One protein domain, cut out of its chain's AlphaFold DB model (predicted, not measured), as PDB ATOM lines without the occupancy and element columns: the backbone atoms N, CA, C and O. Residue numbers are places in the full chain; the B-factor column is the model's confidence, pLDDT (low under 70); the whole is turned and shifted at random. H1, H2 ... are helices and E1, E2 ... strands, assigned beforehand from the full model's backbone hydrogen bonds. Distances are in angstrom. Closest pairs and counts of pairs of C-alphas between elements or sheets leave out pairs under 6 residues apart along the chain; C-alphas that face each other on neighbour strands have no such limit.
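Overview. This is residues 2 to 62 of the 96 residues of the protein "UDP-glucose 6-dehydrogenase ywqF" of Cedecea neteri (UniProt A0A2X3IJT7). A short parallel ribbon, E1 beside E2, makes the middle, with H4 packed on one side, H2 and H3 on the other, and H1 at the end where both strands begin. The printed part has 61 residues, in the order H1, E1, H2, H3, E2, H4, of mixed class, helices and strands. It is compact and rounded, radius of gyration of the C-alphas 11.3 A, spanning 31 by 27 by 17 A.

Arrangement. H1, residues 2 to 5, only just touches H3, residues 34 to 43, with 3 pairs of C-alphas within 8 A, the closest Ala 3 and Asn 41 at 6.3 A. E1, residues 9 to 12, and E2, residues 47 to 50, are parallel at 22 degrees; N 11 and O 48 are 2.9 A apart, within hydrogen-bond range. With H2, residues 16 to 23, and H3 between them, they form a strand-helix-strand unit, two parallel neighbour strands joined through helices, with a right-handed crossover. H2 and H3 are close but not clearly touching, about perpendicular at 84 degrees, with the closest C-alphas, Lys 23 and Tyr 42, 7.4 A apart. The closest C-alphas of H2 and E2, Val 19 and Phe 49, are 6.0 A apart; those of E1 and H4, residues 53 to 59, are Met 10 and Gly 56, 5.9 A. H2 and H4 are apart. In H2, H3 and H4 every O i to N i+4 pair is within hydrogen-bond range; H1 is too short for one.

Along the chain. H1 begins at C-alpha 2, (-24.375, 42.228, -35.686). E1 measures 9.8 A, H2 10.5 A, H3 14.3 A, E2 10.4 A and H4 9.8 A, ending at C-alpha 59, (-16.627, 30.008, -35.449).

Size, cuts and confidence. The C-alphas farthest apart, Pro 32 and Glu 54, are 31.8 A apart. The printed part has no cut, no link is long, and no printed residue is under 70 in pLDDT.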
ATOM      1  N   LEU A   2     -25.565  42.398 -34.825       87.75
ATOM      2  CA  LEU A   2     -24.375  42.228 -35.686       87.75
ATOM      3  C   LEU A   2     -24.676  41.435 -36.973       87.75
ATOM      4  O   LEU A   2     -24.208  41.805 -38.044       87.75
ATOM      5  N   ALA A   3     -25.542  40.420 -36.902       88.88
ATOM      6  CA  ALA A   3     -25.921  39.641 -38.082       88.88
ATOM      7  C   ALA A   3     -26.662  40.463 -39.157       88.88
ATOM      8  O   ALA A   3     -26.508  40.221 -40.354       88.88
ATOM      9  N   ASP A   4     -27.433  41.474 -38.739       88.75
ATOM     10  CA  ASP A   4     -28.213  42.316 -39.657       88.75
ATOM     11  C   ASP A   4     -27.344  43.328 -40.416       88.75
ATOM     12  O   ASP A   4     -27.701  43.747 -41.512       88.75
ATOM     13  N   VAL A   5     -26.171  43.671 -39.871       90.88
ATOM     14  CA  VAL A   5     -25.164  44.495 -40.562       90.88
ATOM     15  C   VAL A   5     -24.152  43.656 -41.355       90.88
ATOM     16  O   VAL A   5     -23.199  44.208 -41.898       90.88
ATOM     17  N   GLY A   6     -24.375  42.339 -41.467       89.12
ATOM     18  CA  GLY A   6     -23.653  41.452 -42.386       89.12
ATOM     19  C   GLY A   6     -22.630  40.508 -41.755       89.12
ATOM     20  O   GLY A   6     -21.976  39.780 -42.496       89.12
ATOM     21  N   HIS A   7     -22.487  40.480 -40.428       91.94
ATOM     22  CA  HIS A   7     -21.607  39.507 -39.771       91.94
ATOM     23  C   HIS A   7     -22.228  38.103 -39.756       91.94
ATOM     24  O   HIS A   7     -23.444  37.963 -39.629       91.94
ATOM     25  N   ASP A   8     -21.392  37.071 -39.837       93.94
ATOM     26  CA  ASP A   8     -21.775  35.709 -39.459       93.94
ATOM     27  C   ASP A   8     -21.684  35.607 -37.931       93.94
ATOM     28  O   ASP A   8     -20.668  35.977 -37.340       93.94
ATOM     29  N   VAL A   9     -22.772  35.214 -37.271       94.50
ATOM     30  CA  VAL A   9     -22.911  35.268 -35.814       94.50
ATOM     31  C   VAL A   9     -23.426  33.937 -35.288       94.50
ATOM     32  O   VAL A   9     -24.518  33.494 -35.643       94.50
ATOM     33  N   MET A  10     -22.696  33.364 -34.332       94.62
ATOM     34  CA  MET A  10     -23.137  32.205 -33.570       94.62
ATOM     35  C   MET A  10     -23.392  32.580 -32.110       94.62
ATOM     36  O   MET A  10     -22.505  33.050 -31.399       94.62
ATOM     37  N   CYS A  11     -24.620  32.367 -31.649       93.44
ATOM     38  CA  CYS A  11     -25.000  32.552 -30.256       93.44
ATOM     39  C   CYS A  11     -24.942  31.215 -29.510       93.44
ATOM     40  O   CYS A  11     -25.643  30.267 -29.870       93.44
ATOM     41  N   ILE A  12     -24.146  31.171 -28.441       93.12
ATOM     42  CA  ILE A  12     -24.014  30.002 -27.569       93.12
ATOM     43  C   ILE A  12     -24.712  30.254 -26.232       93.12
ATOM     44  O   ILE A  12     -24.413  31.235 -25.551       93.12
ATOM     45  N   ASP A  13     -25.593  29.341 -25.823       90.94
ATOM     46  CA  ASP A  13     -26.187  29.308 -24.479       90.94
ATOM     47  C   ASP A  13     -26.187  27.861 -23.956       90.94
ATOM     48  O   ASP A  13     -26.322  26.914 -24.723       90.94
ATOM     49  N   VAL A  14     -26.023  27.665 -22.647       89.81
ATOM     50  CA  VAL A  14     -26.071  26.326 -22.027       89.81
ATOM     51  C   VAL A  14     -27.494  25.799 -21.874       89.81
ATOM     52  O   VAL A  14     -27.698  24.595 -21.719       89.81
ATOM     53  N   ASP A  15     -28.483  26.686 -21.898       91.00
ATOM     54  CA  ASP A  15     -29.886  26.319 -21.810       91.00
ATOM     55  C   ASP A  15     -30.403  25.877 -23.185       91.00
ATOM     56  O   ASP A  15     -30.810  26.682 -24.029       91.00
ATOM     57  N   ALA A  16     -30.428  24.560 -23.392       93.62
ATOM     58  CA  ALA A  16     -30.936  23.950 -24.616       93.62
ATOM     59  C   ALA A  16     -32.382  24.362 -24.933       93.62
ATOM     60  O   ALA A  16     -32.739  24.509 -26.099       93.62
ATOM     61  N   LYS A  17     -33.220  24.599 -23.916       93.50
ATOM     62  CA  LYS A  17     -34.603  25.033 -24.134       93.50
ATOM     63  C   LYS A  17     -34.640  26.452 -24.694       93.50
ATOM     64  O   LYS A  17     -35.411  26.706 -25.616       93.50
ATOM     65  N   LYS A  18     -33.804  27.363 -24.186       91.12
ATOM     66  CA  LYS A  18     -33.675  28.712 -24.764       91.12
ATOM     67  C   LYS A  18     -33.186  28.649 -26.203       91.12
ATOM     68  O   LYS A  18     -33.781  29.301 -27.051       91.12
ATOM     69  N   VAL A  19     -32.160  27.847 -26.487       93.56
ATOM     70  CA  VAL A  19     -31.632  27.677 -27.850       93.56
ATOM     71  C   VAL A  19     -32.716  27.178 -28.805       93.56
ATOM     72  O   VAL A  19     -32.919  27.772 -29.861       93.56
ATOM     73  N   GLU A  20     -33.469  26.144 -28.431       93.94
ATOM     74  CA  GLU A  20     -34.550  25.616 -29.272       93.94
ATOM     75  C   GLU A  20     -35.703  26.607 -29.466       93.94
ATOM     76  O   GLU A  20     -36.288  26.678 -30.546       93.94
ATOM     77  N   ASN A  21     -36.010  27.412 -28.452       92.44
ATOM     78  CA  ASN A  21     -36.986  28.491 -28.570       92.44
ATOM     79  C   ASN A  21     -36.490  29.592 -29.523       92.44
ATOM     80  O   ASN A  21     -37.219  30.003 -30.425       92.44
ATOM     81  N   LEU A  22     -35.225  30.004 -29.410       91.38
ATOM     82  CA  LEU A  22     -34.613  31.003 -30.291       91.38
ATOM     83  C   LEU A  22     -34.600  30.549 -31.756       91.38
ATOM     84  O   LEU A  22     -34.952  31.335 -32.635       91.38
ATOM     85  N   LYS A  23     -34.311  29.269 -32.021       90.12
ATOM     86  CA  LYS A  23     -34.408  28.670 -33.368       90.12
ATOM     87  C   LYS A  23     -35.827  28.705 -33.947       90.12
ATOM     88  O   LYS A  23     -35.993  28.721 -35.163       90.12
ATOM     89  N   LYS A  24     -36.858  28.728 -33.098       89.25
ATOM     90  CA  LYS A  24     -38.269  28.891 -33.497       89.25
ATOM     91  C   LYS A  24     -38.697  30.359 -33.604       89.25
ATOM     92  O   LYS A  24     -39.839  30.634 -33.966       89.25
ATOM     93  N   GLY A  25     -37.806  31.303 -33.293       85.12
ATOM     94  CA  GLY A  25     -38.112  32.732 -33.213       85.12
ATOM     95  C   GLY A  25     -38.843  33.140 -31.927       85.12
ATOM     96  O   GLY A  25     -39.355  34.257 -31.849       85.12
ATOM     97  N   GLU A  26     -38.902  32.266 -30.920       88.12
ATOM     98  CA  GLU A  26     -39.466  32.564 -29.602       88.12
ATOM     99  C   GLU A  26     -38.413  33.273 -28.739       88.12
ATOM    100  O   GLU A  26     -37.515  32.648 -28.172       88.12
ATOM    101  N   ILE A  27     -38.515  34.600 -28.644       86.75
ATOM    102  CA  ILE A  27     -37.557  35.417 -27.892       86.75
ATOM    103  C   ILE A  27     -38.015  35.571 -26.433       86.75
ATOM    104  O   ILE A  27     -39.145  35.996 -26.195       86.75
ATOM    105  N   PRO A  28     -37.150  35.277 -25.442       79.00
ATOM    106  CA  PRO A  28     -37.509  35.307 -24.020       79.00
ATOM    107  C   PRO A  28     -37.642  36.723 -23.431       79.00
ATOM    108  O   PRO A  28     -38.030  36.864 -22.273       79.00
ATOM    109  N   ILE A  29     -37.312  37.763 -24.200       83.19
ATOM    110  CA  ILE A  29     -37.395  39.171 -23.806       83.19
ATOM    111  C   ILE A  29     -38.292  39.941 -24.775       83.19
ATOM    112  O   ILE A  29     -38.296  39.687 -25.981       83.19
ATOM    113  N   PHE A  30     -39.049  40.899 -24.245       83.12
ATOM    114  CA  PHE A  30     -39.859  41.788 -25.066       83.12
ATOM    115  C   PHE A  30     -39.065  43.047 -25.406       83.12
ATOM    116  O   PHE A  30     -38.965  43.970 -24.600       83.12
ATOM    117  N   GLU A  31     -38.527  43.078 -26.620       85.31
ATOM    118  CA  GLU A  31     -37.878  44.251 -27.194       85.31
ATOM    119  C   GLU A  31     -38.470  44.527 -28.588       85.31
ATOM    120  O   GLU A  31     -38.405  43.656 -29.468       85.31
ATOM    121  N   PRO A  32     -39.097  45.700 -28.816       87.12
ATOM    122  CA  PRO A  32     -39.716  46.026 -30.098       87.12
ATOM    123  C   PRO A  32     -38.730  45.913 -31.268       87.12
ATOM    124  O   PRO A  32     -37.701  46.578 -31.298       87.12
ATOM    125  N   GLY A  33     -39.062  45.079 -32.258       85.81
ATOM    126  CA  GLY A  33     -38.253  44.887 -33.468       85.81
ATOM    127  C   GLY A  33     -37.191  43.785 -33.388       85.81
ATOM    128  O   GLY A  33     -36.671  43.391 -34.429       85.81
ATOM    129  N   LEU A  34     -36.917  43.204 -32.215       87.94
ATOM    130  CA  LEU A  34     -35.900  42.152 -32.085       87.94
ATOM    131  C   LEU A  34     -36.333  40.820 -32.725       87.94
ATOM    132  O   LEU A  34     -35.569  40.213 -33.474       87.94
ATOM    133  N   ALA A  35     -37.577  40.391 -32.488       88.88
ATOM    134  CA  ALA A  35     -38.135  39.148 -33.037       88.88
ATOM    135  C   ALA A  35     -38.031  39.025 -34.570       88.88
ATOM    136  O   ALA A  35     -37.488  38.022 -35.045       88.88
ATOM    137  N   PRO A  36     -38.482  40.012 -35.370       90.19
ATOM    138  CA  PRO A  36     -38.346  39.927 -36.821       90.19
ATOM    139  C   PRO A  36     -36.882  39.951 -37.287       90.19
ATOM    140  O   PRO A  36     -36.556  39.255 -38.245       90.19
ATOM    141  N   LEU A  37     -35.993  40.689 -36.607       90.62
ATOM    142  CA  LEU A  37     -34.565  40.733 -36.947       90.62
ATOM    143  C   LEU A  37     -33.874  39.385 -36.722       90.62
ATOM    144  O   LEU A  37     -33.135  38.923 -37.590       90.62
ATOM    145  N   VAL A  38     -34.127  38.746 -35.579       91.25
ATOM    146  CA  VAL A  38     -33.579  37.421 -35.258       91.25
ATOM    147  C   VAL A  38     -34.077  36.385 -36.256       91.25
ATOM    148  O   VAL A  38     -33.267  35.663 -36.830       91.25
ATOM    149  N   LYS A  39     -35.390  36.357 -36.516       91.19
ATOM    150  CA  LYS A  39     -35.992  35.411 -37.458       91.19
ATOM    151  C   LYS A  39     -35.394  35.545 -38.860       91.19
ATOM    152  O   LYS A  39     -34.935  34.551 -39.410       91.19
ATOM    153  N   LYS A  40     -35.336  36.768 -39.399       92.81
ATOM    154  CA  LYS A  40     -34.746  37.054 -40.715       92.81
ATOM    155  C   LYS A  40     -33.304  36.548 -40.810       92.81
ATOM    156  O   LYS A  40     -32.958  35.839 -41.744       92.81
ATOM    157  N   ASN A  41     -32.453  36.899 -39.845       93.44
ATOM    158  CA  ASN A  41     -31.035  36.533 -39.905       93.44
ATOM    159  C   ASN A  41     -30.794  35.036 -39.670       93.44
ATOM    160  O   ASN A  41     -29.833  34.493 -40.210       93.44
ATOM    161  N   TYR A  42     -31.668  34.376 -38.905       94.00
ATOM    162  CA  TYR A  42     -31.649  32.924 -38.744       94.00
ATOM    163  C   TYR A  42     -32.042  32.210 -40.046       94.00
ATOM    164  O   TYR A  42     -31.340  31.308 -40.490       94.00
ATOM    165  N   GLU A  43     -33.113  32.658 -40.710       92.94
ATOM    166  CA  GLU A  43     -33.552  32.124 -42.011       92.94
ATOM    167  C   GLU A  43     -32.520  32.362 -43.125       92.94
ATOM    168  O   GLU A  43     -32.324  31.508 -43.984       92.94
ATOM    169  N   GLU A  44     -31.824  33.499 -43.091       94.38
ATOM    170  CA  GLU A  44     -30.740  33.830 -44.025       94.38
ATOM    171  C   GLU A  44     -29.403  33.141 -43.675       94.38
ATOM    172  O   GLU A  44     -28.412  33.336 -44.378       94.38
ATOM    173  N   GLY A  45     -29.351  32.350 -42.597       93.38
ATOM    174  CA  GLY A  45     -28.186  31.557 -42.192       93.38
ATOM    175  C   GLY A  45     -27.035  32.343 -41.555       93.38
ATOM    176  O   GLY A  45     -26.061  31.732 -41.126       93.38
ATOM    177  N   ARG A  46     -27.141  33.674 -41.448       93.50
ATOM    178  CA  ARG A  46     -26.123  34.538 -40.813       93.50
ATOM    179  C   ARG A  46     -26.181  34.548 -39.289       93.50
ATOM    180  O   ARG A  46     -25.272  35.059 -38.646       93.50
ATOM    181  N   LEU A  47     -27.270  34.051 -38.709       94.75
ATOM    182  CA  LEU A  47     -27.406  33.839 -37.275       94.75
ATOM    183  C   LEU A  47     -27.623  32.358 -37.008       94.75
ATOM    184  O   LEU A  47     -28.560  31.765 -37.537       94.75
ATOM    185  N   GLN A  48     -26.811  31.784 -36.133       95.06
ATOM    186  CA  GLN A  48     -26.943  30.401 -35.688       95.06
ATOM    187  C   GLN A  48     -27.019  30.346 -34.161       95.06
ATOM    188  O   GLN A  48     -26.507  31.222 -33.460       95.06
ATOM    189  N   PHE A  49     -27.655  29.299 -33.637       94.94
ATOM    190  CA  PHE A  49     -27.754  29.048 -32.201       94.94
ATOM    191  C   PHE A  49     -27.278  27.635 -31.888       94.94
ATOM    192  O   PHE A  49     -27.754  26.678 -32.504       94.94
ATOM    193  N   SER A  50     -26.396  27.495 -30.902       94.50
ATOM    194  CA  SER A  50     -25.895  26.196 -30.447       94.50
ATOM    195  C   SER A  50     -25.735  26.174 -28.927       94.50
ATOM    196  O   SER A  50     -25.692  27.209 -28.265       94.50
ATOM    197  N   THR A  51     -25.682  24.973 -28.364       94.25
ATOM    198  CA  THR A  51     -25.273  24.739 -26.971       94.25
ATOM    199  C   THR A  51     -23.823  24.271 -26.877       94.25
ATOM    200  O   THR A  51     -23.279  24.158 -25.779       94.25
ATOM    201  N   ASN A  52     -23.193  23.989 -28.020       91.50
ATOM    202  CA  ASN A  52     -21.820  23.532 -28.097       91.50
ATOM    203  C   ASN A  52     -20.873  24.734 -28.102       91.50
ATOM    204  O   ASN A  52     -20.781  25.481 -29.075       91.50
ATOM    205  N   ALA A  53     -20.155  24.919 -27.000       88.12
ATOM    206  CA  ALA A  53     -19.202  26.009 -26.888       88.12
ATOM    207  C   ALA A  53     -18.010  25.853 -27.842       88.12
ATOM    208  O   ALA A  53     -17.539  26.862 -28.350       88.12
ATOM    209  N   GLU A  54     -17.562  24.632 -28.145       90.06
ATOM    210  CA  GLU A  54     -16.453  24.395 -29.078       90.06
ATOM    211  C   GLU A  54     -16.791  24.873 -30.499       90.06
ATOM    212  O   GLU A  54     -15.942  25.453 -31.173       90.06
ATOM    213  N   GLU A  55     -18.046  24.720 -30.936       90.62
ATOM    214  CA  GLU A  55     -18.521  25.273 -32.213       90.62
ATOM    215  C   GLU A  55     -18.435  26.801 -32.233       90.62
ATOM    216  O   GLU A  55     -17.886  27.373 -33.172       90.62
ATOM    217  N   GLY A  56     -18.933  27.467 -31.187       88.56
ATOM    218  CA  GLY A  56     -18.902  28.931 -31.114       88.56
ATOM    219  C   GLY A  56     -17.492  29.494 -30.973       88.56
ATOM    220  O   GLY A  56     -17.202  30.569 -31.492       88.56
ATOM    221  N   VAL A  57     -16.616  28.757 -30.292       88.69
ATOM    222  CA  VAL A  57     -15.195  29.071 -30.162       88.69
ATOM    223  C   VAL A  57     -14.520  28.986 -31.535       88.69
ATOM    224  O   VAL A  57     -13.946  29.972 -31.971       88.69
ATOM    225  N   ASN A  58     -14.693  27.886 -32.271       90.19
ATOM    226  CA  ASN A  58     -14.108  27.716 -33.607       90.19
ATOM    227  C   ASN A  58     -14.712  28.624 -34.695       90.19
ATOM    228  O   ASN A  58     -14.072  28.844 -35.722       90.19
ATOM    229  N   HIS A  59     -15.941  29.116 -34.507       90.56
ATOM    230  CA  HIS A  59     -16.627  30.008 -35.449       90.56
ATOM    231  C   HIS A  59     -16.133  31.458 -35.371       90.56
ATOM    232  O   HIS A  59     -15.917  32.093 -36.402       90.56
ATOM    233  N   GLY A  60     -15.989  31.995 -34.160       87.25
ATOM    234  CA  GLY A  60     -15.773  33.424 -33.959       87.25
ATOM    235  C   GLY A  60     -14.301  33.831 -33.980       87.25
ATOM    236  O   GLY A  60     -13.506  33.335 -33.199       87.25
ATOM    237  N   GLU A  61     -13.951  34.842 -34.776       88.31
ATOM    238  CA  GLU A  61     -12.678  35.572 -34.603       88.31
ATOM    239  C   GLU A  61     -12.710  36.498 -33.372       88.31
ATOM    240  O   GLU A  61     -11.677  36.881 -32.821       88.31
ATOM    241  N   MET A  62     -13.915  36.882 -32.943       87.44
ATOM    242  CA  MET A  62     -14.169  37.723 -31.780       87.44
ATOM    243  C   MET A  62     -15.310  37.128 -30.958       87.44
ATOM    244  O   MET A  62     -16.394  36.866 -31.481       87.44
TER     245      MET A  62